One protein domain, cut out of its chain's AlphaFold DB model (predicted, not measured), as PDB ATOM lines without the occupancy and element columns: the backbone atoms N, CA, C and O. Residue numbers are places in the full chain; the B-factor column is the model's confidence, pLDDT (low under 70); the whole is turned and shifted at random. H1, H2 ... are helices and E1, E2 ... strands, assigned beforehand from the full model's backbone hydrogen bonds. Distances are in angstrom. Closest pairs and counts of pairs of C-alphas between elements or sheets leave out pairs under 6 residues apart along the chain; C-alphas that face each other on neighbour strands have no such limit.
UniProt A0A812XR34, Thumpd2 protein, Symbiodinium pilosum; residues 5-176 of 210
ATOM      1  N   GLU A   5     156.875  98.540 118.812       93.69
ATOM      2  CA  GLU A   5     157.558  98.540 117.517       93.69
ATOM      3  C   GLU A   5     156.573  98.891 116.392       93.69
ATOM      4  O   GLU A   5     156.867  99.737 115.544       93.69
ATOM      5  N   GLN A   6     155.354  98.334 116.437       91.50
ATOM      6  CA  GLN A   6     154.275  98.698 115.505       91.50
ATOM      7  C   GLN A   6     153.926 100.180 115.602       91.50
ATOM      8  O   GLN A   6     153.708 100.836 114.582       91.50
ATOM      9  N   LEU A   7     153.886 100.738 116.815       94.69
ATOM     10  CA  LEU A   7     153.624 102.164 117.003       94.69
ATOM     11  C   LEU A   7     154.708 103.047 116.405       94.69
ATOM     12  O   LEU A   7     154.381 104.077 115.817       94.69
ATOM     13  N   GLU A   8     155.972 102.659 116.537       94.50
ATOM     14  CA  GLU A   8     157.075 103.410 115.945       94.50
ATOM     15  C   GLU A   8     157.007 103.379 114.415       94.50
ATOM     16  O   GLU A   8     157.101 104.421 113.762       94.50
ATOM     17  N   LYS A   9     156.696 102.220 113.824       93.12
ATOM     18  CA  LYS A   9     156.442 102.127 112.380       93.12
ATOM     19  C   LYS A   9     155.227 102.946 111.942       93.12
ATOM     20  O   LYS A   9     155.286 103.640 110.930       93.12
ATOM     21  N   CYS A  10     154.146 102.953 112.722       93.19
ATOM     22  CA  CYS A  10     153.000 103.832 112.483       93.19
ATOM     23  C   CYS A  10     153.388 105.318 112.522       93.19
ATOM     24  O   CYS A  10     152.936 106.082 111.672       93.19
ATOM     25  N   ARG A  11     154.245 105.739 113.461       93.94
ATOM     26  CA  ARG A  11     154.744 107.121 113.542       93.94
ATOM     27  C   ARG A  11     155.492 107.518 112.274       93.94
ATOM     28  O   ARG A  11     155.188 108.560 111.697       93.94
ATOM     29  N   GLN A  12     156.386 106.657 111.798       92.62
ATOM     30  CA  GLN A  12     157.104 106.842 110.533       92.62
ATOM     31  C   GLN A  12     156.125 106.938 109.353       92.62
ATOM     32  O   GLN A  12     156.189 107.873 108.555       92.62
ATOM     33  N   ASN A  13     155.132 106.043 109.309       90.81
ATOM     34  CA  ASN A  13     154.081 106.031 108.290       90.81
ATOM     35  C   ASN A  13     153.150 107.239 108.324       90.81
ATOM     36  O   ASN A  13     152.422 107.439 107.360       90.81
ATOM     37  N   PHE A  14     153.114 108.016 109.402       91.38
ATOM     38  CA  PHE A  14     152.272 109.205 109.500       91.38
ATOM     39  C   PHE A  14     153.056 110.510 109.389       91.38
ATOM     40  O   PHE A  14     152.433 111.558 109.251       91.38
ATOM     41  N   ALA A  15     154.391 110.465 109.363       89.88
ATOM     42  CA  ALA A  15     155.246 111.652 109.305       89.88
ATOM     43  C   ALA A  15     154.978 112.558 108.085       89.88
ATOM     44  O   ALA A  15     155.203 113.761 108.140       89.88
ATOM     45  N   TRP A  16     154.467 111.994 106.989       87.44
ATOM     46  CA  TRP A  16     154.118 112.731 105.769       87.44
ATOM     47  C   TRP A  16     152.676 113.262 105.762       87.44
ATOM     48  O   TRP A  16     152.313 114.054 104.887       87.44
ATOM     49  N   LEU A  17     151.830 112.824 106.700       87.00
ATOM     50  CA  LEU A  17     150.460 113.307 106.791       87.00
ATOM     51  C   LEU A  17     150.461 114.736 107.330       87.00
ATOM     52  O   LEU A  17     150.922 115.006 108.433       87.00
ATOM     53  N   LYS A  18     149.831 115.654 106.595       88.12
ATOM     54  CA  LYS A  18     149.555 117.024 107.061       88.12
ATOM     55  C   LYS A  18     148.317 117.070 107.965       88.12
ATOM     56  O   LYS A  18     147.449 117.922 107.798       88.12
ATOM     57  N   GLN A  19     148.183 116.089 108.851       91.94
ATOM     58  CA  GLN A  19     147.034 115.912 109.732       91.94
ATOM     59  C   GLN A  19     147.511 115.684 111.158       91.94
ATOM     60  O   GLN A  19     148.575 115.112 111.391       91.94
ATOM     61  N   ARG A  20     146.703 116.107 112.130       95.12
ATOM     62  CA  ARG A  20     146.997 115.843 113.537       95.12
ATOM     63  C   ARG A  20     146.796 114.357 113.822       95.12
ATOM     64  O   ARG A  20     145.670 113.867 113.783       95.12
ATOM     65  N   VAL A  21     147.879 113.670 114.167       95.62
ATOM     66  CA  VAL A  21     147.859 112.261 114.568       95.62
ATOM     67  C   VAL A  21     148.367 112.138 115.998       95.62
ATOM     68  O   VAL A  21     149.407 112.690 116.346       95.62
ATOM     69  N   VAL A  22     147.624 111.409 116.830       96.44
ATOM     70  CA  VAL A  22     148.037 111.041 118.187       96.44
ATOM     71  C   VAL A  22     148.111 109.523 118.253       96.44
ATOM     72  O   VAL A  22     147.186 108.834 117.826       96.44
ATOM     73  N   LEU A  23     149.230 109.007 118.754       96.50
ATOM     74  CA  LEU A  23     149.490 107.576 118.849       96.50
ATOM     75  C   LEU A  23     149.470 107.148 120.309       96.50
ATOM     76  O   LEU A  23     150.142 107.749 121.143       96.50
ATOM     77  N   HIS A  24     148.726 106.082 120.589       96.56
ATOM     78  CA  HIS A  24     148.613 105.499 121.917       96.56
ATOM     79  C   HIS A  24     149.015 104.027 121.890       96.56
ATOM     80  O   HIS A  24     148.561 103.259 121.027       96.56
ATOM     81  N   GLN A  25     149.823 103.633 122.873       97.06
ATOM     82  CA  GLN A  25     149.925 102.233 123.254       97.06
ATOM     83  C   GLN A  25     148.683 101.863 124.051       97.06
ATOM     84  O   GLN A  25     148.314 102.570 124.983       97.06
ATOM     85  N   ALA A  26     147.976 100.835 123.594       96.62
ATOM     86  CA  ALA A  26     146.640 100.517 124.072       96.62
ATOM     87  C   ALA A  26     146.342  99.033 123.875       96.62
ATOM     88  O   ALA A  26     146.528  98.514 122.768       96.62
ATOM     89  N   ASN A  27     145.823  98.384 124.919       96.25
ATOM     90  CA  ASN A  27     145.310  97.020 124.863       96.25
ATOM     91  C   ASN A  27     143.786  97.030 124.924       96.25
ATOM     92  O   ASN A  27     143.185  97.142 125.984       96.25
ATOM     93  N   THR A  28     143.135  96.840 123.781       96.44
ATOM     94  CA  THR A  28     141.670  96.862 123.707       96.44
ATOM     95  C   THR A  28     140.996  95.708 124.454       96.44
ATOM     96  O   THR A  28     139.781  95.707 124.579       96.44
ATOM     97  N   THR A  29     141.737  94.695 124.911       96.38
ATOM     98  CA  THR A  29     141.161  93.582 125.687       96.38
ATOM     99  C   THR A  29     141.133  93.833 127.195       96.38
ATOM    100  O   THR A  29     140.582  93.013 127.932       96.38
ATOM    101  N   GLU A  30     141.700  94.952 127.643       96.75
ATOM    102  CA  GLU A  30     141.716  95.389 129.036       96.75
ATOM    103  C   GLU A  30     140.673  96.486 129.270       96.75
ATOM    104  O   GLU A  30     140.387  97.301 128.390       96.75
ATOM    105  N   SER A  31     140.100  96.509 130.475       95.44
ATOM    106  CA  SER A  31     139.193  97.583 130.883       95.44
ATOM    107  C   SER A  31     139.969  98.897 130.953       95.44
ATOM    108  O   SER A  31     141.023  98.945 131.582       95.44
ATOM    109  N   CYS A  32     139.463  99.939 130.290       96.75
ATOM    110  CA  CYS A  32     140.155 101.226 130.161       96.75
ATOM    111  C   CYS A  32     141.513 101.134 129.438       96.75
ATOM    112  O   CYS A  32     142.350 102.026 129.576       96.75
ATOM    113  N   GLY A  33     141.736 100.081 128.646       97.50
ATOM    114  CA  GLY A  33     142.976  99.896 127.896       97.50
ATOM    115  C   GLY A  33     143.149 100.856 126.713       97.50
ATOM    116  O   GLY A  33     144.262 101.001 126.207       97.50
ATOM    117  N   ILE A  34     142.086 101.539 126.266       98.00
ATOM    118  CA  ILE A  34     142.163 102.696 125.365       98.00
ATOM    119  C   ILE A  34     142.216 103.972 126.224       98.00
ATOM    120  O   ILE A  34     141.235 104.281 126.904       98.00
ATOM    121  N   PRO A  35     143.286 104.788 126.153       97.38
ATOM    122  CA  PRO A  35     143.454 105.986 126.985       97.38
ATOM    123  C   PRO A  35     142.632 107.183 126.467       97.38
ATOM    124  O   PRO A  35     143.133 108.293 126.301       97.38
ATOM    125  N   LEU A  36     141.355 106.947 126.173       98.00
ATOM    126  CA  LEU A  36     140.377 107.936 125.748       98.00
ATOM    127  C   LEU A  36     139.181 107.899 126.699       98.00
ATOM    128  O   LEU A  36     138.853 106.863 127.283       98.00
ATOM    129  N   ARG A  37     138.525 109.050 126.837       98.25
ATOM    130  CA  ARG A  37     137.312 109.190 127.644       98.25
ATOM    131  C   ARG A  37     136.166 108.375 127.042       98.25
ATOM    132  O   ARG A  37     136.126 108.154 125.828       98.25
ATOM    133  N   ASP A  38     135.229 107.982 127.888       98.38
ATOM    134  CA  ASP A  38     133.961 107.396 127.461       98.38
ATOM    135  C   ASP A  38     133.254 108.347 126.484       98.38
ATOM    136  O   ASP A  38     133.382 109.570 126.597       98.38
ATOM    137  N   ASP A  39     132.552 107.789 125.496       98.00
ATOM    138  CA  ASP A  39     131.754 108.558 124.531       98.00
ATOM    139  C   ASP A  39     132.517 109.714 123.842       98.00
ATOM    140  O   ASP A  39     131.963 110.773 123.528       98.00
ATOM    141  N   SER A  40     133.813 109.542 123.581       98.19
ATOM    142  CA  SER A  40     134.657 110.597 122.999       98.19
ATOM    143  C   SER A  40     134.969 110.402 121.516       98.19
ATOM    144  O   SER A  40     135.388 111.352 120.857       98.19
ATOM    145  N   VAL A  41     134.735 109.204 120.971       98.12
ATOM    146  CA  VAL A  41     135.119 108.835 119.605       98.12
ATOM    147  C   VAL A  41     133.897 108.767 118.690       98.12
ATOM    148  O   VAL A  41     132.976 107.989 118.919       98.12
ATOM    149  N   ASP A  42     133.894 109.538 117.602       97.50
ATOM    150  CA  ASP A  42     132.804 109.505 116.615       97.50
ATOM    151  C   ASP A  42     132.836 108.247 115.740       97.50
ATOM    152  O   ASP A  42     131.800 107.689 115.371       97.50
ATOM    153  N   LYS A  43     134.037 107.812 115.349       97.75
ATOM    154  CA  LYS A  43     134.236 106.693 114.427       97.75
ATOM    155  C   LYS A  43     135.448 105.875 114.834       97.75
ATOM    156  O   LYS A  43     136.526 106.425 115.034       97.75
ATOM    157  N   VAL A  44     135.281 104.561 114.877       98.00
ATOM    158  CA  VAL A  44     136.373 103.600 115.041       98.00
ATOM    159  C   VAL A  44     136.500 102.814 113.747       98.00
ATOM    160  O   VAL A  44     135.506 102.312 113.230       98.00
ATOM    161  N   VAL A  45     137.713 102.699 113.218       97.62
ATOM    162  CA  VAL A  45     138.022 101.827 112.080       97.62
ATOM    163  C   VAL A  45     139.124 100.890 112.531       97.62
ATOM    164  O   VAL A  45     140.179 101.349 112.961       97.62
ATOM    165  N   VAL A  46     138.876  99.587 112.473       96.38
ATOM    166  CA  VAL A  46     139.834  98.602 112.970       96.38
ATOM    167  C   VAL A  46     139.811  97.334 112.124       96.38
ATOM    168  O   VAL A  46     138.760  96.785 111.793       96.38
ATOM    169  N   ALA A  47     141.006  96.866 111.780       94.94
ATOM    170  CA  ALA A  47     141.254  95.551 111.208       94.94
ATOM    171  C   ALA A  47     141.898  94.692 112.307       94.94
ATOM    172  O   ALA A  47     143.126  94.665 112.408       94.94
ATOM    173  N   PRO A  48     141.103  94.087 113.211       94.69
ATOM    174  CA  PRO A  48     141.662  93.381 114.353       94.69
ATOM    175  C   PRO A  48     142.435  92.132 113.908       94.69
ATOM    176  O   PRO A  48     142.208  91.612 112.809       94.69
ATOM    177  N   PRO A  49     143.323  91.597 114.762       92.06
ATOM    178  CA  PRO A  49     144.001  90.352 114.461       92.06
ATOM    179  C   PRO A  49     142.989  89.213 114.289       92.06
ATOM    180  O   PRO A  49     141.884  89.219 114.822       92.06
ATOM    181  N   TRP A  50     143.413  88.216 113.528       88.50
ATOM    182  CA  TRP A  50     142.648  87.063 113.044       88.50
ATOM    183  C   TRP A  50     143.440  85.758 113.235       88.50
ATOM    184  O   TRP A  50     143.184  84.753 112.574       88.50
ATOM    185  N   ASN A  51     144.427  85.789 114.143       83.75
ATOM    186  CA  ASN A  51     145.317  84.684 114.504       83.75
ATOM    187  C   ASN A  51     146.093  84.066 113.321       83.75
ATOM    188  O   ASN A  51     146.339  82.862 113.286       83.75
ATOM    189  N   ARG A  52     146.439  84.890 112.322       76.00
ATOM    190  CA  ARG A  52     147.290  84.501 111.184       76.00
ATOM    191  C   ARG A  52     148.664  85.153 111.248       76.00
ATOM    192  O   ARG A  52     149.667  84.458 111.278       76.00
ATOM    193  N   GLN A  53     148.679  86.482 111.257       72.75
ATOM    194  CA  GLN A  53     149.904  87.282 111.280       72.75
ATOM    195  C   GLN A  53     150.326  87.645 112.705       72.75
ATOM    196  O   GLN A  53     151.496  87.560 113.051       72.75
ATOM    197  N   PHE A  54     149.345  88.008 113.527       78.12
ATOM    198  CA  PHE A  54     149.523  88.333 114.932       78.12
ATOM    199  C   PHE A  54     148.731  87.322 115.751       78.12
ATOM    200  O   PHE A  54     147.542  87.096 115.483       78.12
ATOM    201  N   GLY A  55     149.420  86.672 116.687       80.12
ATOM    202  CA  GLY A  55     148.835  85.666 117.560       80.12
ATOM    203  C   GLY A  55     147.832  86.297 118.516       80.12
ATOM    204  O   GLY A  55     148.104  87.331 119.118       80.12
ATOM    205  N   ILE A  56     146.673  85.660 118.660       88.31
ATOM    206  CA  ILE A  56     145.725  85.981 119.726       88.31
ATOM    207  C   ILE A  56     145.972  84.981 120.850       88.31
ATOM    208  O   ILE A  56     145.888  83.772 120.636       88.31
ATOM    209  N   HIS A  57     146.285  85.482 122.041       85.81
ATOM    210  CA  HIS A  57     146.413  84.640 123.225       85.81
ATOM    211  C   HIS A  57     145.020  84.303 123.771       85.81
ATOM    212  O   HIS A  57     144.176  85.184 123.929       85.81
ATOM    213  N   GLY A  58     144.782  83.023 124.065       90.19
ATOM    214  CA  GLY A  58     143.515  82.546 124.620       90.19
ATOM    215  C   GLY A  58     142.402  82.350 123.584       90.19
ATOM    216  O   GLY A  58     142.646  82.060 122.411       90.19
ATOM    217  N   ASN A  59     141.152  82.445 124.042       94.69
ATOM    218  CA  ASN A  59     139.978  82.226 123.206       94.69
ATOM    219  C   ASN A  59     139.696  83.456 122.325       94.69
ATOM    220  O   ASN A  59     139.510  84.571 122.806       94.69
ATOM    221  N   ILE A  60     139.620  83.242 121.011       95.44
ATOM    222  CA  ILE A  60     139.379  84.300 120.022       95.44
ATOM    223  C   ILE A  60     138.012  84.994 120.166       95.44
ATOM    224  O   ILE A  60     137.892  86.178 119.862       95.44
ATOM    225  N   VAL A  61     136.983  84.285 120.636       96.56
ATOM    226  CA  VAL A  61     135.661  84.866 120.915       96.56
ATOM    227  C   VAL A  61     135.754  85.807 122.113       96.56
ATOM    228  O   VAL A  61     135.259  86.929 122.034       96.56
ATOM    229  N   ASP A  62     136.448  85.405 123.181       96.12
ATOM    230  CA  ASP A  62     136.682  86.274 124.343       96.12
ATOM    231  C   ASP A  62     137.523  87.497 123.994       96.12
ATOM    232  O   ASP A  62     137.212  88.599 124.446       96.12
ATOM    233  N   PHE A  63     138.546  87.324 123.152       96.62
ATOM    234  CA  PHE A  63     139.333  88.435 122.625       96.62
ATOM    235  C   PHE A  63     138.429  89.474 121.950       96.62
ATOM    236  O   PHE A  63     138.449  90.647 122.328       96.62
ATOM    237  N   TYR A  64     137.596  89.049 120.991       97.31
ATOM    238  CA  TYR A  64     136.697  89.970 120.295       97.31
ATOM    239  C   TYR A  64     135.653  90.567 121.229       97.31
ATOM    240  O   TYR A  64     135.366  91.753 121.109       97.31
ATOM    241  N   ARG A  65     135.111  89.794 122.175       97.38
ATOM    242  CA  ARG A  65     134.132  90.289 123.147       97.38
ATOM    243  C   ARG A  65     134.720  91.420 123.992       97.38
ATOM    244  O   ARG A  65     134.121  92.488 124.052       97.38
ATOM    245  N   ARG A  66     135.904  91.224 124.583       97.12
ATOM    246  CA  ARG A  66     136.584  92.250 125.397       97.12
ATOM    247  C   ARG A  66     136.965  93.476 124.568       97.12
ATOM    248  O   ARG A  66     136.667  94.595 124.967       97.12
ATOM    249  N   MET A  67     137.516  93.260 123.370       97.56
ATOM    250  CA  MET A  67     137.805  94.334 122.414       97.56
ATOM    251  C   MET A  67     136.562  95.165 122.089       97.56
ATOM    252  O   MET A  67     136.605  96.392 122.116       97.56
ATOM    253  N   LEU A  68     135.444  94.506 121.785       97.88
ATOM    254  CA  LEU A  68     134.186  95.177 121.487       97.88
ATOM    255  C   LEU A  68     133.630  95.904 122.714       97.88
ATOM    256  O   LEU A  68     133.079  96.982 122.550       97.88
ATOM    257  N   GLN A  69     133.785  95.381 123.931       97.50
ATOM    258  CA  GLN A  69     133.369  96.084 125.152       97.50
ATOM    259  C   GLN A  69     134.137  97.400 125.339       97.50
ATOM    260  O   GLN A  69     133.524  98.433 125.610       97.50
ATOM    261  N   GLU A  70     135.452  97.385 125.136       98.12
ATOM    262  CA  GLU A  70     136.286  98.580 125.276       98.12
ATOM    263  C   GLU A  70     136.057  99.590 124.137       98.12
ATOM    264  O   GLU A  70     135.941 100.792 124.373       98.12
ATOM    265  N   ILE A  71     135.881  99.115 122.897       98.19
ATOM    266  CA  ILE A  71     135.463  99.970 121.774       98.19
ATOM    267  C   ILE A  71     134.086 100.581 122.045       98.19
ATOM    268  O   ILE A  71     133.877 101.759 121.754       98.19
ATOM    269  N   PHE A  72     133.153  99.799 122.605       97.94
ATOM    270  CA  PHE A  72     131.836 100.301 122.974       97.94
ATOM    271  C   PHE A  72     131.986 101.469 123.935       97.94
ATOM    272  O   PHE A  72     131.359 102.479 123.677       97.94
ATOM    273  N   ARG A  73     132.820 101.370 124.979       97.69
ATOM    274  CA  ARG A  73     133.028 102.433 125.978       97.69
ATOM    275  C   ARG A  73     133.420 103.773 125.343       97.69
ATOM    276  O   ARG A  73     132.811 104.795 125.645       97.69
ATOM    277  N   VAL A  74     134.405 103.776 124.445       98.38
ATOM    278  CA  VAL A  74     134.951 105.026 123.881       98.38
ATOM    279  C   VAL A  74     134.127 105.606 122.731       98.38
ATOM    280  O   VAL A  74     134.180 106.814 122.503       98.38
ATOM    281  N   VAL A  75     133.384 104.782 121.980       98.19
ATOM    282  CA  VAL A  75     132.583 105.269 120.847       98.19
ATOM    283  C   VAL A  75     131.333 105.990 121.341       98.19
ATOM    284  O   VAL A  75     130.623 105.480 122.193       98.19
ATOM    285  N   ARG A  76     131.024 107.159 120.782       97.00
ATOM    286  CA  ARG A  76     129.807 107.921 121.101       97.00
ATOM    287  C   ARG A  76     128.530 107.117 120.843       97.00
ATOM    288  O   ARG A  76     128.522 106.266 119.950       97.00
ATOM    289  N   PRO A  77     127.400 107.458 121.494       94.38
ATOM    290  CA  PRO A  77     126.106 106.838 121.212       94.38
ATOM    291  C   PRO A  77     125.678 106.884 119.739       94.38
ATOM    292  O   PRO A  77     125.121 105.917 119.226       94.38
ATOM    293  N   SER A  78     125.972 107.985 119.043       91.19
ATOM    294  CA  SER A  78     125.725 108.162 117.604       91.19
ATOM    295  C   SER A  78     126.889 107.706 116.716       91.19
ATOM    296  O   SER A  78     126.805 107.801 115.486       91.19
ATOM    297  N   GLY A  79     127.979 107.244 117.326       94.25
ATOM    298  CA  GLY A  79     129.197 106.866 116.637       94.25
ATOM    299  C   GLY A  79     129.085 105.534 115.900       94.25
ATOM    300  O   GLY A  79     128.122 104.776 116.039       94.25
ATOM    301  N   ARG A  80     130.089 105.257 115.066       95.62
ATOM    302  CA  ARG A  80     130.136 104.056 114.219       95.62
ATOM    303  C   ARG A  80     131.443 103.309 114.392       95.62
ATOM    304  O   ARG A  80     132.503 103.918 114.500       95.62
ATOM    305  N   VAL A  81     131.374 101.990 114.319       97.50
ATOM    306  CA  VAL A  81     132.550 101.121 114.289       97.50
ATOM    307  C   VAL A  81     132.576 100.396 112.956       97.50
ATOM    308  O   VAL A  81     131.590  99.778 112.569       97.50
ATOM    309  N   VAL A  82     133.699 100.467 112.255       96.75
ATOM    310  CA  VAL A  82     133.959  99.728 111.022       96.75
ATOM    311  C   VAL A  82     135.003  98.665 111.329       96.75
ATOM    312  O   VAL A  82     136.141  98.983 111.675       96.75
ATOM    313  N   LEU A  83     134.602  97.405 111.214       97.06
ATOM    314  CA  LEU A  83     135.454  96.242 111.427       97.06
ATOM    315  C   LEU A  83     135.805  95.622 110.087       97.06
ATOM    316  O   LEU A  83     134.921  95.427 109.259       97.06
ATOM    317  N   PHE A  84     137.065  95.248 109.907       95.00
ATOM    318  CA  PHE A  84     137.503  94.456 108.766       95.00
ATOM    319  C   PHE A  84     138.100  93.125 109.226       95.00
ATOM    320  O   PHE A  84     139.100  93.104 109.937       95.00
ATOM    321  N   VAL A  85     137.490  92.012 108.822       94.94
ATOM    322  CA  VAL A  85     137.899  90.647 109.204       94.94
ATOM    323  C   VAL A  85     137.892  89.707 107.998       94.94
ATOM    324  O   VAL A  85     137.408  90.062 106.927       94.94
ATOM    325  N   SER A  86     138.394  88.479 108.142       93.12
ATOM    326  CA  SER A  86     138.185  87.443 107.117       93.12
ATOM    327  C   SER A  86     136.807  86.839 107.272       93.12
ATOM    328  O   SER A  86     136.267  86.711 108.374       93.12
ATOM    329  N   ARG A  87     136.299  86.306 106.166       92.31
ATOM    330  CA  ARG A  87     135.083  85.496 106.171       92.31
ATOM    331  C   ARG A  87     135.154  84.299 107.124       92.31
ATOM    332  O   ARG A  87     134.153  83.968 107.743       92.31
ATOM    333  N   SER A  88     136.329  83.690 107.305       93.50
ATOM    334  CA  SER A  88     136.513  82.568 108.242       93.50
ATOM    335  C   SER A  88     136.386  82.958 109.721       93.50
ATOM    336  O   SER A  88     136.128  82.102 110.564       93.50
ATOM    337  N   ILE A  89     136.579  84.235 110.049       95.44
ATOM    338  CA  ILE A  89     136.491  84.770 111.414       95.44
ATOM    339  C   ILE A  89     135.085  85.278 111.735       95.44
ATOM    340  O   ILE A  89     134.694  85.299 112.903       95.44
ATOM    341  N   LEU A  90     134.307  85.625 110.710       95.81
ATOM    342  CA  LEU A  90     132.971  86.195 110.845       95.81
ATOM    343  C   LEU A  90     132.053  85.441 111.832       95.81
ATOM    344  O   LEU A  90     131.447  86.121 112.660       95.81
ATOM    345  N   PRO A  91     131.965  84.091 111.844       97.56
ATOM    346  CA  PRO A  91     131.117  83.390 112.812       97.56
ATOM    347  C   PRO A  91     131.532  83.653 114.265       97.56
ATOM    348  O   PRO A  91     130.688  83.949 115.100       97.56
ATOM    349  N   LYS A  92     132.839  83.639 114.554       96.81
ATOM    350  CA  LYS A  92     133.390  83.884 115.899       96.81
ATOM    351  C   LYS A  92     133.138  85.317 116.359       96.81
ATOM    352  O   LYS A  92     132.807  85.542 117.520       96.81
ATOM    353  N   LEU A  93     133.267  86.279 115.443       96.56
ATOM    354  CA  LEU A  93     132.935  87.676 115.712       96.56
ATOM    355  C   LEU A  93     131.434  87.849 115.995       96.56
ATOM    356  O   LEU A  93     131.074  88.553 116.933       96.56
ATOM    357  N   LYS A  94     130.558  87.182 115.230       96.75
ATOM    358  CA  LYS A  94     129.104  87.193 115.475       96.75
ATOM    359  C   LYS A  94     128.756  86.588 116.835       96.75
ATOM    360  O   LYS A  94     127.981  87.191 117.568       96.75
ATOM    361  N   THR A  95     129.390  85.482 117.219       97.50
ATOM    362  CA  THR A  95     129.256  84.914 118.569       97.50
ATOM    363  C   THR A  95     129.708  85.900 119.651       97.50
ATOM    364  O   THR A  95     129.021  86.072 120.652       97.50
ATOM    365  N   ALA A  96     130.827  86.604 119.451       96.94
ATOM    366  CA  ALA A  96     131.293  87.619 120.398       96.94
ATOM    367  C   ALA A  96     130.316  88.804 120.533       96.94
ATOM    368  O   ALA A  96     130.129  89.315 121.634       96.94
ATOM    369  N   LEU A  97     129.671  89.216 119.435       96.12
ATOM    370  CA  LEU A  97     128.625  90.244 119.443       96.12
ATOM    371  C   LEU A  97     127.365  89.783 120.188       96.12
ATOM    372  O   LEU A  97     126.768  90.582 120.898       96.12
ATOM    373  N   GLN A  98     126.978  88.514 120.043       94.69
ATOM    374  CA  GLN A  98     125.818  87.935 120.732       94.69
ATOM    375  C   GLN A  98     126.031  87.811 122.246       94.69
ATOM    376  O   GLN A  98     125.096  88.027 123.006       94.69
ATOM    377  N   HIS A  99     127.253  87.499 122.683       93.31
ATOM    378  CA  HIS A  99     127.620  87.393 124.102       93.31
ATOM    379  C   HIS A  99     128.129  88.705 124.713       93.31
ATOM    380  O   HIS A  99     128.692  88.713 125.806       93.31
ATOM    381  N   SER A 100     128.016  89.815 123.992       89.06
ATOM    382  CA  SER A 100     128.366  91.123 124.526       89.06
ATOM    383  C   SER A 100     127.213  91.638 125.386       89.06
ATOM    384  O   SER A 100     126.106  91.806 124.888       89.06
ATOM    385  N   ASP A 101     127.497  92.019 126.634       86.06
ATOM    386  CA  ASP A 101     126.533  92.726 127.502       86.06
ATOM    387  C   ASP A 101     126.138  94.106 126.944       86.06
ATOM    388  O   ASP A 101     125.232  94.778 127.435       86.06
ATOM    389  N   LYS A 102     126.866  94.575 125.925       89.12
ATOM    390  CA  LYS A 102     126.599  95.827 125.226       89.12
ATOM    391  C   LYS A 102     125.685  95.599 124.036       89.12
ATOM    392  O   LYS A 102     125.916  94.707 123.220       89.12
ATOM    393  N   ALA A 103     124.706  96.483 123.893       91.75
ATOM    394  CA  ALA A 103     123.742  96.439 122.811       91.75
ATOM    395  C   ALA A 103     124.362  96.969 121.507       91.75
ATOM    396  O   ALA A 103     124.288  98.159 121.201       91.75
ATOM    397  N   TRP A 104     124.991  96.086 120.735       95.44
ATOM    398  CA  TRP A 104     125.441  96.380 119.376       95.44
ATOM    399  C   TRP A 104     124.317  96.163 118.357       95.44
ATOM    400  O   TRP A 104     123.522  95.231 118.466       95.44
ATOM    401  N   GLN A 105     124.286  97.001 117.327       93.19
ATOM    402  CA  GLN A 105     123.464  96.847 116.134       93.19
ATOM    403  C   GLN A 105     124.379  96.750 114.912       93.19
ATOM    404  O   GLN A 105     125.163  97.658 114.636       93.19
ATOM    405  N   LEU A 106     124.264  95.654 114.164       92.69
ATOM    406  CA  LEU A 106     124.912  95.501 112.866       92.69
ATOM    407  C   LEU A 106     124.098  96.272 111.821       92.69
ATOM    408  O   LEU A 106     123.011  95.844 111.448       92.69
ATOM    409  N   SER A 107     124.609  97.416 111.366       89.19
ATOM    410  CA  SER A 107     123.930  98.251 110.366       89.19
ATOM    411  C   SER A 107     124.301  97.886 108.928       89.19
ATOM    412  O   SER A 107     123.550  98.182 108.004       89.19
ATOM    413  N   ALA A 108     125.471  97.276 108.719       86.88
ATOM    414  CA  ALA A 108     125.887  96.788 107.408       86.88
ATOM    415  C   ALA A 108     126.902  95.648 107.532       86.88
ATOM    416  O   ALA A 108     127.753  95.653 108.418       86.88
ATOM    417  N   GLU A 109     126.842  94.712 106.592       90.06
ATOM    418  CA  GLU A 109     127.820  93.647 106.384       90.06
ATOM    419  C   GLU A 109     128.104  93.566 104.883       90.06
ATOM    420  O   GLU A 109     127.171  93.581 104.074       90.06
ATOM    421  N   ARG A 110     129.381  93.554 104.502       85.56
ATOM    422  CA  ARG A 110     129.829  93.558 103.105       85.56
ATOM    423  C   ARG A 110     131.005  92.618 102.937       85.56
ATOM    424  O   ARG A 110     131.964  92.704 103.690       85.56
ATOM    425  N   SER A 111     130.939  91.740 101.941       85.12
ATOM    426  CA  SER A 111     132.007  90.788 101.624       85.12
ATOM    427  C   SER A 111     132.613  91.100 100.262       85.12
ATOM    428  O   SER A 111     131.889  91.461  99.339       85.12
ATOM    429  N   PHE A 112     133.924  90.929 100.125       77.94
ATOM    430  CA  PHE A 112     134.629  91.073  98.851       77.94
ATOM    431  C   PHE A 112     135.872  90.183  98.807       77.94
ATOM    432  O   PHE A 112     136.499  89.898  99.832       77.94
ATOM    433  N   ALA A 113     136.229  89.717  97.613       76.44
ATOM    434  CA  ALA A 113     137.457  88.964  97.401       76.44
ATOM    435  C   ALA A 113     138.671  89.903  97.522       76.44
ATOM    436  O   ALA A 113     138.792  90.873  96.779       76.44
ATOM    437  N   LEU A 114     139.565  89.624  98.474       74.44
ATOM    438  CA  LEU A 114     140.872  90.290  98.594       74.44
ATOM    439  C   LEU A 114     141.902  89.629  97.681       74.44
ATOM    440  O   LEU A 114     142.777  90.282  97.120       74.44
ATOM    441  N   THR A 115     141.813  88.304  97.601       75.06
ATOM    442  CA  THR A 115     142.604  87.422  96.747       75.06
ATOM    443  C   THR A 115     141.703  86.279  96.287       75.06
ATOM    444  O   THR A 115     140.598  86.113  96.807       75.06
ATOM    445  N   ARG A 116     142.204  85.416  95.396       71.75
ATOM    446  CA  ARG A 116     141.493  84.194  94.973       71.75
ATOM    447  C   ARG A 116     141.112  83.263  96.134       71.75
ATOM    448  O   ARG A 116     140.163  82.504  96.012       71.75
ATOM    449  N   ALA A 117     141.852  83.308  97.244       77.00
ATOM    450  CA  ALA A 117     141.673  82.401  98.380       77.00
ATOM    451  C   ALA A 117     141.198  83.104  99.663       77.00
ATOM    452  O   ALA A 117     141.044  82.460 100.700       77.00
ATOM    453  N   THR A 118     141.040  84.431  99.656       78.44
ATOM    454  CA  THR A 118     140.695  85.197 100.862       78.44
ATOM    455  C   THR A 118     139.577  86.182 100.577       78.44
ATOM    456  O   THR A 118     139.749  87.144  99.831       78.44
ATOM    457  N   THR A 119     138.446  85.979 101.247       84.75
ATOM    458  CA  THR A 119     137.344  86.940 101.300       84.75
ATOM    459  C   THR A 119     137.470  87.790 102.560       84.75
ATOM    460  O   THR A 119     137.498  87.257 103.676       84.75
ATOM    461  N   GLY A 120     137.547  89.104 102.372       88.75
ATOM    462  CA  GLY A 120     137.427  90.094 103.433       88.75
ATOM    463  C   GLY A 120     135.964  90.435 103.685       88.75
ATOM    464  O   GLY A 120     135.138  90.368 102.773       88.75
ATOM    465  N   VAL A 121     135.646  90.784 104.926       91.00
ATOM    466  CA  VAL A 121     134.316  91.208 105.354       91.00
ATOM    467  C   VAL A 121     134.451  92.519 106.114       91.00
ATOM    468  O   VAL A 121     135.184  92.587 107.101       91.00
ATOM    469  N   ILE A 122     133.741  93.548 105.656       92.50
ATOM    470  CA  ILE A 122     133.537  94.795 106.387       92.50
ATOM    471  C   ILE A 122     132.205  94.707 107.127       92.50
ATOM    472  O   ILE A 122     131.170  94.422 106.524       92.50
ATOM    473  N   LEU A 123     132.226  94.985 108.426       93.94
ATOM    474  CA  LEU A 123     131.033  95.154 109.245       93.94
ATOM    475  C   LEU A 123     130.959  96.593 109.737       93.94
ATOM    476  O   LEU A 123     131.971  97.159 110.149       93.94
ATOM    477  N   VAL A 124     129.758  97.163 109.743       94.00
ATOM    478  CA  VAL A 124     129.483  98.451 110.379       94.00
ATOM    479  C   VAL A 124     128.582  98.210 111.576       94.00
ATOM    480  O   VAL A 124     127.450  97.748 111.417       94.00
ATOM    481  N   LEU A 125     129.089  98.530 112.762       95.56
ATOM    482  CA  LEU A 125     128.364  98.454 114.021       95.56
ATOM    483  C   LEU A 125     128.010  99.850 114.527       95.56
ATOM    484  O   LEU A 125     128.749 100.819 114.329       95.56
ATOM    485  N   GLN A 126     126.889  99.924 115.226       94.62
ATOM    486  CA  GLN A 126     126.425 101.088 115.973       94.62
ATOM    487  C   GLN A 126     125.912 100.624 117.331       94.62
ATOM    488  O   GLN A 126     125.560  99.453 117.495       94.62
ATOM    489  N   ARG A 127     125.839 101.524 118.312       94.31
ATOM    490  CA  ARG A 127     125.086 101.220 119.530       94.31
ATOM    491  C   ARG A 127     123.607 101.083 119.161       94.31
ATOM    492  O   ARG A 127     123.078 101.911 118.421       94.31
ATOM    493  N   LYS A 128     122.944 100.038 119.653       91.38
ATOM    494  CA  LYS A 128     121.505  99.844 119.475       91.38
ATOM    495  C   LYS A 128     120.800 101.043 120.107       91.38
ATOM    496  O   LYS A 128     120.965 101.297 121.300       91.38
ATOM    497  N   ARG A 129     120.056 101.801 119.303       84.44
ATOM    498  CA  ARG A 129     119.234 102.898 119.822       84.44
ATOM    499  C   ARG A 129     118.143 102.313 120.714       84.44
ATOM    500  O   ARG A 129     117.576 101.271 120.391       84.44
ATOM    501  N   GLN A 130     117.868 102.983 121.831       70.81
ATOM    502  CA  GLN A 130     116.693 102.670 122.646       70.81
ATOM    503  C   GLN A 130     115.396 103.051 121.922       70.81
ATOM    504  O   GLN A 130     114.371 102.438 122.189       70.81
ATOM    505  N   ASP A 131     115.462 103.997 120.980       67.31
ATOM    506  CA  ASP A 131     114.340 104.396 120.134       67.31
ATOM    507  C   ASP A 131     114.339 103.618 118.794       67.31
ATOM    508  O   ASP A 131     115.233 103.830 117.960       67.31
ATOM    509  N   PRO A 132     113.364 102.714 118.572       61.19
ATOM    510  CA  PRO A 132     113.242 101.941 117.343       61.19
ATOM    511  C   PRO A 132     112.727 102.743 116.138       61.19
ATOM    512  O   PRO A 132     112.822 102.237 115.020       61.19
ATOM    513  N   GLN A 133     112.198 103.963 116.315       55.91
ATOM    514  CA  GLN A 133     111.603 104.731 115.209       55.91
ATOM    515  C   GLN A 133     112.617 105.491 114.352       55.91
ATOM    516  O   GLN A 133     112.289 105.943 113.254       55.91
ATOM    517  N   ALA A 134     113.863 105.614 114.805       56.50
ATOM    518  CA  ALA A 134     114.882 106.288 114.024       56.50
ATOM    519  C   ALA A 134     115.358 105.380 112.877       56.50
ATOM    520  O   ALA A 134     116.243 104.537 113.043       56.50
ATOM    521  N   THR A 135     114.742 105.557 111.711       54.47
ATOM    522  CA  THR A 135     114.979 104.796 110.485       54.47
ATOM    523  C   THR A 135     116.470 104.740 110.166       54.47
ATOM    524  O   THR A 135     117.137 105.765 110.000       54.47
ATOM    525  N   ALA A 136     117.013 103.522 110.079       58.59
ATOM    526  CA  ALA A 136     118.350 103.313 109.552       58.59
ATOM    527  C   ALA A 136     118.384 103.908 108.141       58.59
ATOM    528  O   ALA A 136     117.648 103.456 107.265       58.59
ATOM    529  N   LEU A 137     119.206 104.940 107.929       56.97
ATOM    530  CA  LEU A 137     119.438 105.450 106.583       56.97
ATOM    531  C   LEU A 137     119.849 104.255 105.713       56.97
ATOM    532  O   LEU A 137     120.779 103.539 106.107       56.97
ATOM    533  N   PRO A 138     119.173 104.009 104.576       58.31
ATOM    534  CA  PRO A 138     119.526 102.900 103.712       58.31
ATOM    535  C   PRO A 138     120.997 103.056 103.347       58.31
ATOM    536  O   PRO A 138     121.421 104.103 102.849       58.31
ATOM    537  N   ALA A 139     121.800 102.044 103.675       59.66
ATOM    538  CA  ALA A 139     123.206 102.039 103.320       59.66
ATOM    539  C   ALA A 139     123.281 102.125 101.794       59.66
ATOM    540  O   ALA A 139     122.946 101.164 101.102       59.66
ATOM    541  N   LYS A 140     123.659 103.296 101.266       59.62
ATOM    542  CA  LYS A 140     123.849 103.473  99.831       59.62
ATOM    543  C   LYS A 140     124.973 102.528  99.427       59.62
ATOM    544  O   LYS A 140     126.101 102.696  99.893       59.62
ATOM    545  N   PHE A 141     124.639 101.519  98.629       55.34
ATOM    546  CA  PHE A 141     125.628 100.603  98.088       55.34
ATOM    547  C   PHE A 141     126.681 101.423  97.348       55.34
ATOM    548  O   PHE A 141     126.350 102.338  96.586       55.34
ATOM    549  N   LEU A 142     127.955 101.137  97.610       59.53
ATOM    550  CA  LEU A 142     129.005 101.654  96.741       59.53
ATOM    551  C   LEU A 142     128.807 101.007  95.370       59.53
ATOM    552  O   LEU A 142     128.391  99.853  95.291       59.53
ATOM    553  N   SER A 143     129.087 101.735  94.292       52.62
ATOM    554  CA  SER A 143     128.820 101.269  92.922       52.62
ATOM    555  C   SER A 143     129.475  99.926  92.581       52.62
ATOM    556  O   SER A 143     129.035  99.251  91.662       52.62
ATOM    557  N   TRP A 144     130.501  99.525  93.331       56.34
ATOM    558  CA  TRP A 144     131.220  98.264  93.177       56.34
ATOM    559  C   TRP A 144     130.709  97.122  94.081       56.34
ATOM    560  O   TRP A 144     131.183  95.993  93.962       56.34
ATOM    561  N   GLU A 145     129.774  97.358  95.006       50.56
ATOM    562  CA  GLU A 145     129.241  96.307  95.886       50.56
ATOM    563  C   GLU A 145     128.333  95.346  95.100       50.56
ATOM    564  O   GLU A 145     127.401  95.770  94.426       50.56
ATOM    565  N   GLY A 146     128.620  94.039  95.151       49.09
ATOM    566  CA  GLY A 146     127.923  93.016  94.350       49.09
ATOM    567  C   GLY A 146     128.366  92.943  92.882       49.09
ATOM    568  O   GLY A 146     128.138  91.929  92.235       49.09
ATOM    569  N   GLN A 147     129.057  93.977  92.392       44.72
ATOM    570  CA  GLN A 147     129.738  94.005  91.092       44.72
ATOM    571  C   GLN A 147     131.248  93.778  91.199       44.72
ATOM    572  O   GLN A 147     131.936  93.783  90.183       44.72
ATOM    573  N   ALA A 148     131.778  93.605  92.415       47.34
ATOM    574  CA  ALA A 148     133.161  93.204  92.606       47.34
ATOM    575  C   ALA A 148     133.381  91.942  91.757       47.34
ATOM    576  O   ALA A 148     132.711  90.938  92.015       47.34
ATOM    577  N   PRO A 149     134.259  91.988  90.740       51.19
ATOM    578  CA  PRO A 149     134.432  90.860  89.844       51.19
ATOM    579  C   PRO A 149     134.770  89.638  90.681       51.19
ATOM    580  O   PRO A 149     135.544  89.746  91.637       51.19
ATOM    581  N   GLU A 150     134.222  88.479  90.319       51.56
ATOM    582  CA  GLU A 150     134.416  87.220  91.055       51.56
ATOM    583  C   GLU A 150     135.896  86.927  91.360       51.56
ATOM    584  O   GLU A 150     136.234  86.269  92.342       51.56
ATOM    585  N   SER A 151     136.806  87.470  90.548       57.31
ATOM    586  CA  SER A 151     138.247  87.299  90.679       57.31
ATOM    587  C   SER A 151     138.921  88.150  91.771       57.31
ATOM    588  O   SER A 151     140.102  87.923  92.048       57.31
ATOM    589  N   GLY A 152     138.246  89.148  92.363       57.94
ATOM    590  CA  GLY A 152     138.854  90.138  93.273       57.94
ATOM    591  C   GLY A 152     139.962  90.988  92.629       57.94
ATOM    592  O   GLY A 152     140.598  91.802  93.303       57.94
ATOM    593  N   ARG A 153     140.208  90.791  91.326       64.62
ATOM    594  CA  ARG A 153     141.350  91.331  90.594       64.62
ATOM    595  C   ARG A 153     141.220  92.829  90.394       64.62
ATOM    596  O   ARG A 153     142.176  93.528  90.687       64.62
ATOM    597  N   ASP A 154     140.051  93.328  90.014       66.38
ATOM    598  CA  ASP A 154     139.895  94.755  89.710       66.38
ATOM    599  C   ASP A 154     139.966  95.607  90.977       66.38
ATOM    600  O   ASP A 154     140.549  96.686  90.965       66.38
ATOM    601  N   LEU A 155     139.461  95.105  92.113       67.44
ATOM    602  CA  LEU A 155     139.641  95.777  93.400       67.44
ATOM    603  C   LEU A 155     141.120  95.774  93.808       67.44
ATOM    604  O   LEU A 155     141.642  96.790  94.265       67.44
ATOM    605  N   TYR A 156     141.810  94.646  93.626       68.69
ATOM    606  CA  TYR A 156     143.247  94.546  93.867       68.69
ATOM    607  C   TYR A 156     144.054  95.487  92.957       68.69
ATOM    608  O   TYR A 156     144.940  96.194  93.439       68.69
ATOM    609  N   GLU A 157     143.736  95.545  91.665       72.50
ATOM    610  CA  GLU A 157     144.364  96.421  90.675       72.50
ATOM    611  C   GLU A 157     144.056  97.893  90.961       72.50
ATOM    612  O   GLU A 157     144.968  98.718  90.929       72.50
ATOM    613  N   TYR A 158     142.829  98.222  91.366       71.25
ATOM    614  CA  TYR A 158     142.454  99.556  91.828       71.25
ATOM    615  C   TYR A 158     143.280  99.974  93.049       71.25
ATOM    616  O   TYR A 158     143.922 101.027  93.023       71.25
ATOM    617  N   TRP A 159     143.367  99.133  94.086       70.75
ATOM    618  CA  TRP A 159     144.214  99.406  95.253       70.75
ATOM    619  C   TRP A 159     145.689  99.539  94.886       70.75
ATOM    620  O   TRP A 159     146.374 100.429  95.393       70.75
ATOM    621  N   ARG A 160     146.189  98.675  93.998       71.12
ATOM    622  CA  ARG A 160     147.558  98.745  93.484       71.12
ATOM    623  C   ARG A 160     147.795 100.057  92.736       71.12
ATOM    624  O   ARG A 160     148.830 100.679  92.955       71.12
ATOM    625  N   SER A 161     146.835 100.509  91.929       74.88
ATOM    626  CA  SER A 161     146.901 101.787  91.214       74.88
ATOM    627  C   SER A 161     146.926 102.974  92.178       74.88
ATOM    628  O   SER A 161     147.747 103.869  92.008       74.88
ATOM    629  N   ILE A 162     146.111 102.962  93.241       72.06
ATOM    630  CA  ILE A 162     146.132 104.002  94.277       72.06
ATOM    631  C   ILE A 162     147.500 104.045  94.962       72.06
ATOM    632  O   ILE A 162     148.057 105.125  95.129       72.06
ATOM    633  N   ARG A 163     148.071 102.887  95.324       68.25
ATOM    634  CA  ARG A 163     149.420 102.833  95.915       68.25
ATOM    635  C   ARG A 163     150.489 103.355  94.956       68.25
ATOM    636  O   ARG A 163     151.413 104.024  95.400       68.25
ATOM    637  N   ALA A 164     150.348 103.084  93.660       72.62
ATOM    638  CA  ALA A 164     151.271 103.566  92.637       72.62
ATOM    639  C   ALA A 164     151.213 105.092  92.430       72.62
ATOM    640  O   ALA A 164     152.196 105.665  91.970       72.62
ATOM    641  N   LYS A 165     150.123 105.775  92.818       76.94
ATOM    642  CA  LYS A 165     149.961 107.244  92.715       76.94
ATOM    643  C   LYS A 165     150.787 108.053  93.736       76.94
ATOM    644  O   LYS A 165     150.430 109.181  94.053       76.94
ATOM    645  N   GLY A 166     151.886 107.503  94.252       59.56
ATOM    646  CA  GLY A 166     152.816 108.241  95.113       59.56
ATOM    647  C   GLY A 166     152.441 108.275  96.593       59.56
ATOM    648  O   GLY A 166     152.867 109.179  97.307       59.56
ATOM    649  N   LEU A 167     151.674 107.291  97.081       71.00
ATOM    650  CA  LEU A 167     151.631 107.056  98.524       71.00
ATOM    651  C   LEU A 167     153.021 106.581  98.972       71.00
ATOM    652  O   LEU A 167     153.620 105.742  98.289       71.00
ATOM    653  N   PRO A 168     153.554 107.088 100.093       73.75
ATOM    654  CA  PRO A 168     154.848 106.639 100.569       73.75
ATOM    655  C   PRO A 168     154.796 105.148 100.877       73.75
ATOM    656  O   PRO A 168     153.758 104.584 101.243       73.75
ATOM    657  N   ARG A 169     155.948 104.499 100.713       80.19
ATOM    658  CA  ARG A 169     156.105 103.103 101.090       80.19
ATOM    659  C   ARG A 169     155.838 102.986 102.588       80.19
ATOM    660  O   ARG A 169     156.519 103.621 103.384       80.19
ATOM    661  N   LEU A 170     154.836 102.188 102.944       80.56
ATOM    662  CA  LEU A 170     154.516 101.936 104.341       80.56
ATOM    663  C   LEU A 170     155.551 100.984 104.936       80.56
ATOM    664  O   LEU A 170     155.807  99.906 104.394       80.56
ATOM    665  N   GLU A 171     156.099 101.387 106.067       83.31
ATOM    666  CA  GLU A 171     156.905 100.563 106.943       83.31
ATOM    667  C   GLU A 171     155.994  99.634 107.748       83.31
ATOM    668  O   GLU A 171     154.978 100.055 108.304       83.31
ATOM    669  N   ALA A 172     156.349  98.357 107.830       79.50
ATOM    670  CA  ALA A 172     155.662  97.387 108.673       79.50
ATOM    671  C   ALA A 172     156.698  96.672 109.531       79.50
ATOM    672  O   ALA A 172     157.811  96.413 109.066       79.50
ATOM    673  N   VAL A 173     156.336  96.331 110.768       78.75
ATOM    674  CA  VAL A 173     157.173  95.431 111.564       78.75
ATOM    675  C   VAL A 173     157.274  94.119 110.804       78.75
ATOM    676  O   VAL A 173     156.259  93.529 110.411       78.75
ATOM    677  N   SER A 174     158.510  93.688 110.561       75.12
ATOM    678  CA  SER A 174     158.758  92.374 109.992       75.12
ATOM    679  C   SER A 174     158.145  91.358 110.941       75.12
ATOM    680  O   SER A 174     158.461  91.355 112.129       75.12
ATOM    681  N   ILE A 175     157.239  90.521 110.440       67.00
ATOM    682  CA  ILE A 175     156.699  89.418 111.229       67.00
ATOM    683  C   ILE A 175     157.909  88.545 111.547       67.00
ATOM    684  O   ILE A 175     158.373  87.808 110.672       67.00
ATOM    685  N   ARG A 176     158.471  88.673 112.756       55.59
ATOM    686  CA  ARG A 176     159.582  87.825 113.175       55.59
ATOM    687  C   ARG A 176     159.165  86.386 112.915       55.59
ATOM    688  O   ARG A 176     158.068  85.960 113.280       55.59
TER     689      ARG A 176
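Overview. This is residues 5 to 176 of the 210 residues of the protein "Thumpd2 protein" of Symbiodinium pilosum (UniProt A0A812XR34). A twisted sheet of four strands has two helices, H2 and H3, over one face, while H1 and H4 lie farther out and long stretches without named elements run round the outside. H4 only grazes the sheet at its first residues, and its residues 157 to 164 stick out. The printed part has 172 residues with four named helices and four named strands, in the order H1 E1 H2 E2 H3 E3 E4 H4; the class is mixed, helices and strands. The mixed sheet runs E1 E2 E4 E3, with E1 and E2 parallel and the other neighbours antiparallel. The whole is compact, with a radius of gyration of the C-alphas of 17.4 A and spans of 45 by 38 by 35 A.

Arrangement. H1, residues 5 to 14, is not on the sheet and touches no helix. E1, residues 41 to 46, is an edge strand. H2, residues 60 to 74, follows it, and the closest C-alphas of the two are those of Val 41 and Val 74, 5.7 A apart. E2, residues 75 to 86, bends by 122 degrees at residue 78 and is parallel to E1, with N 44 and O 80 2.9 A apart, within hydrogen-bond range. E1, H2 and E2 form a strand-helix-strand unit, two parallel neighbour strands with a helix between them along the chain, and its crossover is right-handed. H2 is on the sheet at a height over the sheet of 10.0 A. H3, residues 90 to 98, is on the same face at a height of 9.8 A. H2 and H3 touch, closest at the C-alphas of Arg 65 and Ala 96, 4.8 A apart, at a steep tilt of 55 degrees, the same way. E3, residues 104 to 115, and E4, residues 118 to 127, form a hairpin, with N 110 and O 122 2.8 A apart. E4 is antiparallel to E2, with N 83 and O 123 2.8 A apart. E2, H3 and E3 form a split strand-helix-strand unit, with E4 between its two strands in the sheet; its crossover is right-handed. H4, residues 153 to 164, only grazes the sheet with residues 153 to 156; its closest C-alphas to E3 are those of Leu 114 and Tyr 156, 6.8 A apart. In H1, H2, H3 and H4 every O i to N i+4 pair is within hydrogen-bond range.

Along the chain. H1 begins at C-alpha 5 (157.558, 98.540, 117.517). H2 measures 21.5 A, E2 23.2 A, E3 29.8 A and E4 29.1 A. H4 ends at C-alpha 164 (151.271, 103.566, 92.637).

Size, cuts and confidence. The C-alphas farthest apart, of Gln 133 and Arg 176, are 50.9 A apart. The printed part has no cut. The links H1 to E1, E1 to H2 and E4 to H4 are long. The pLDDT is under 70 at residues 131 to 156, 163, 166, 175 and 176.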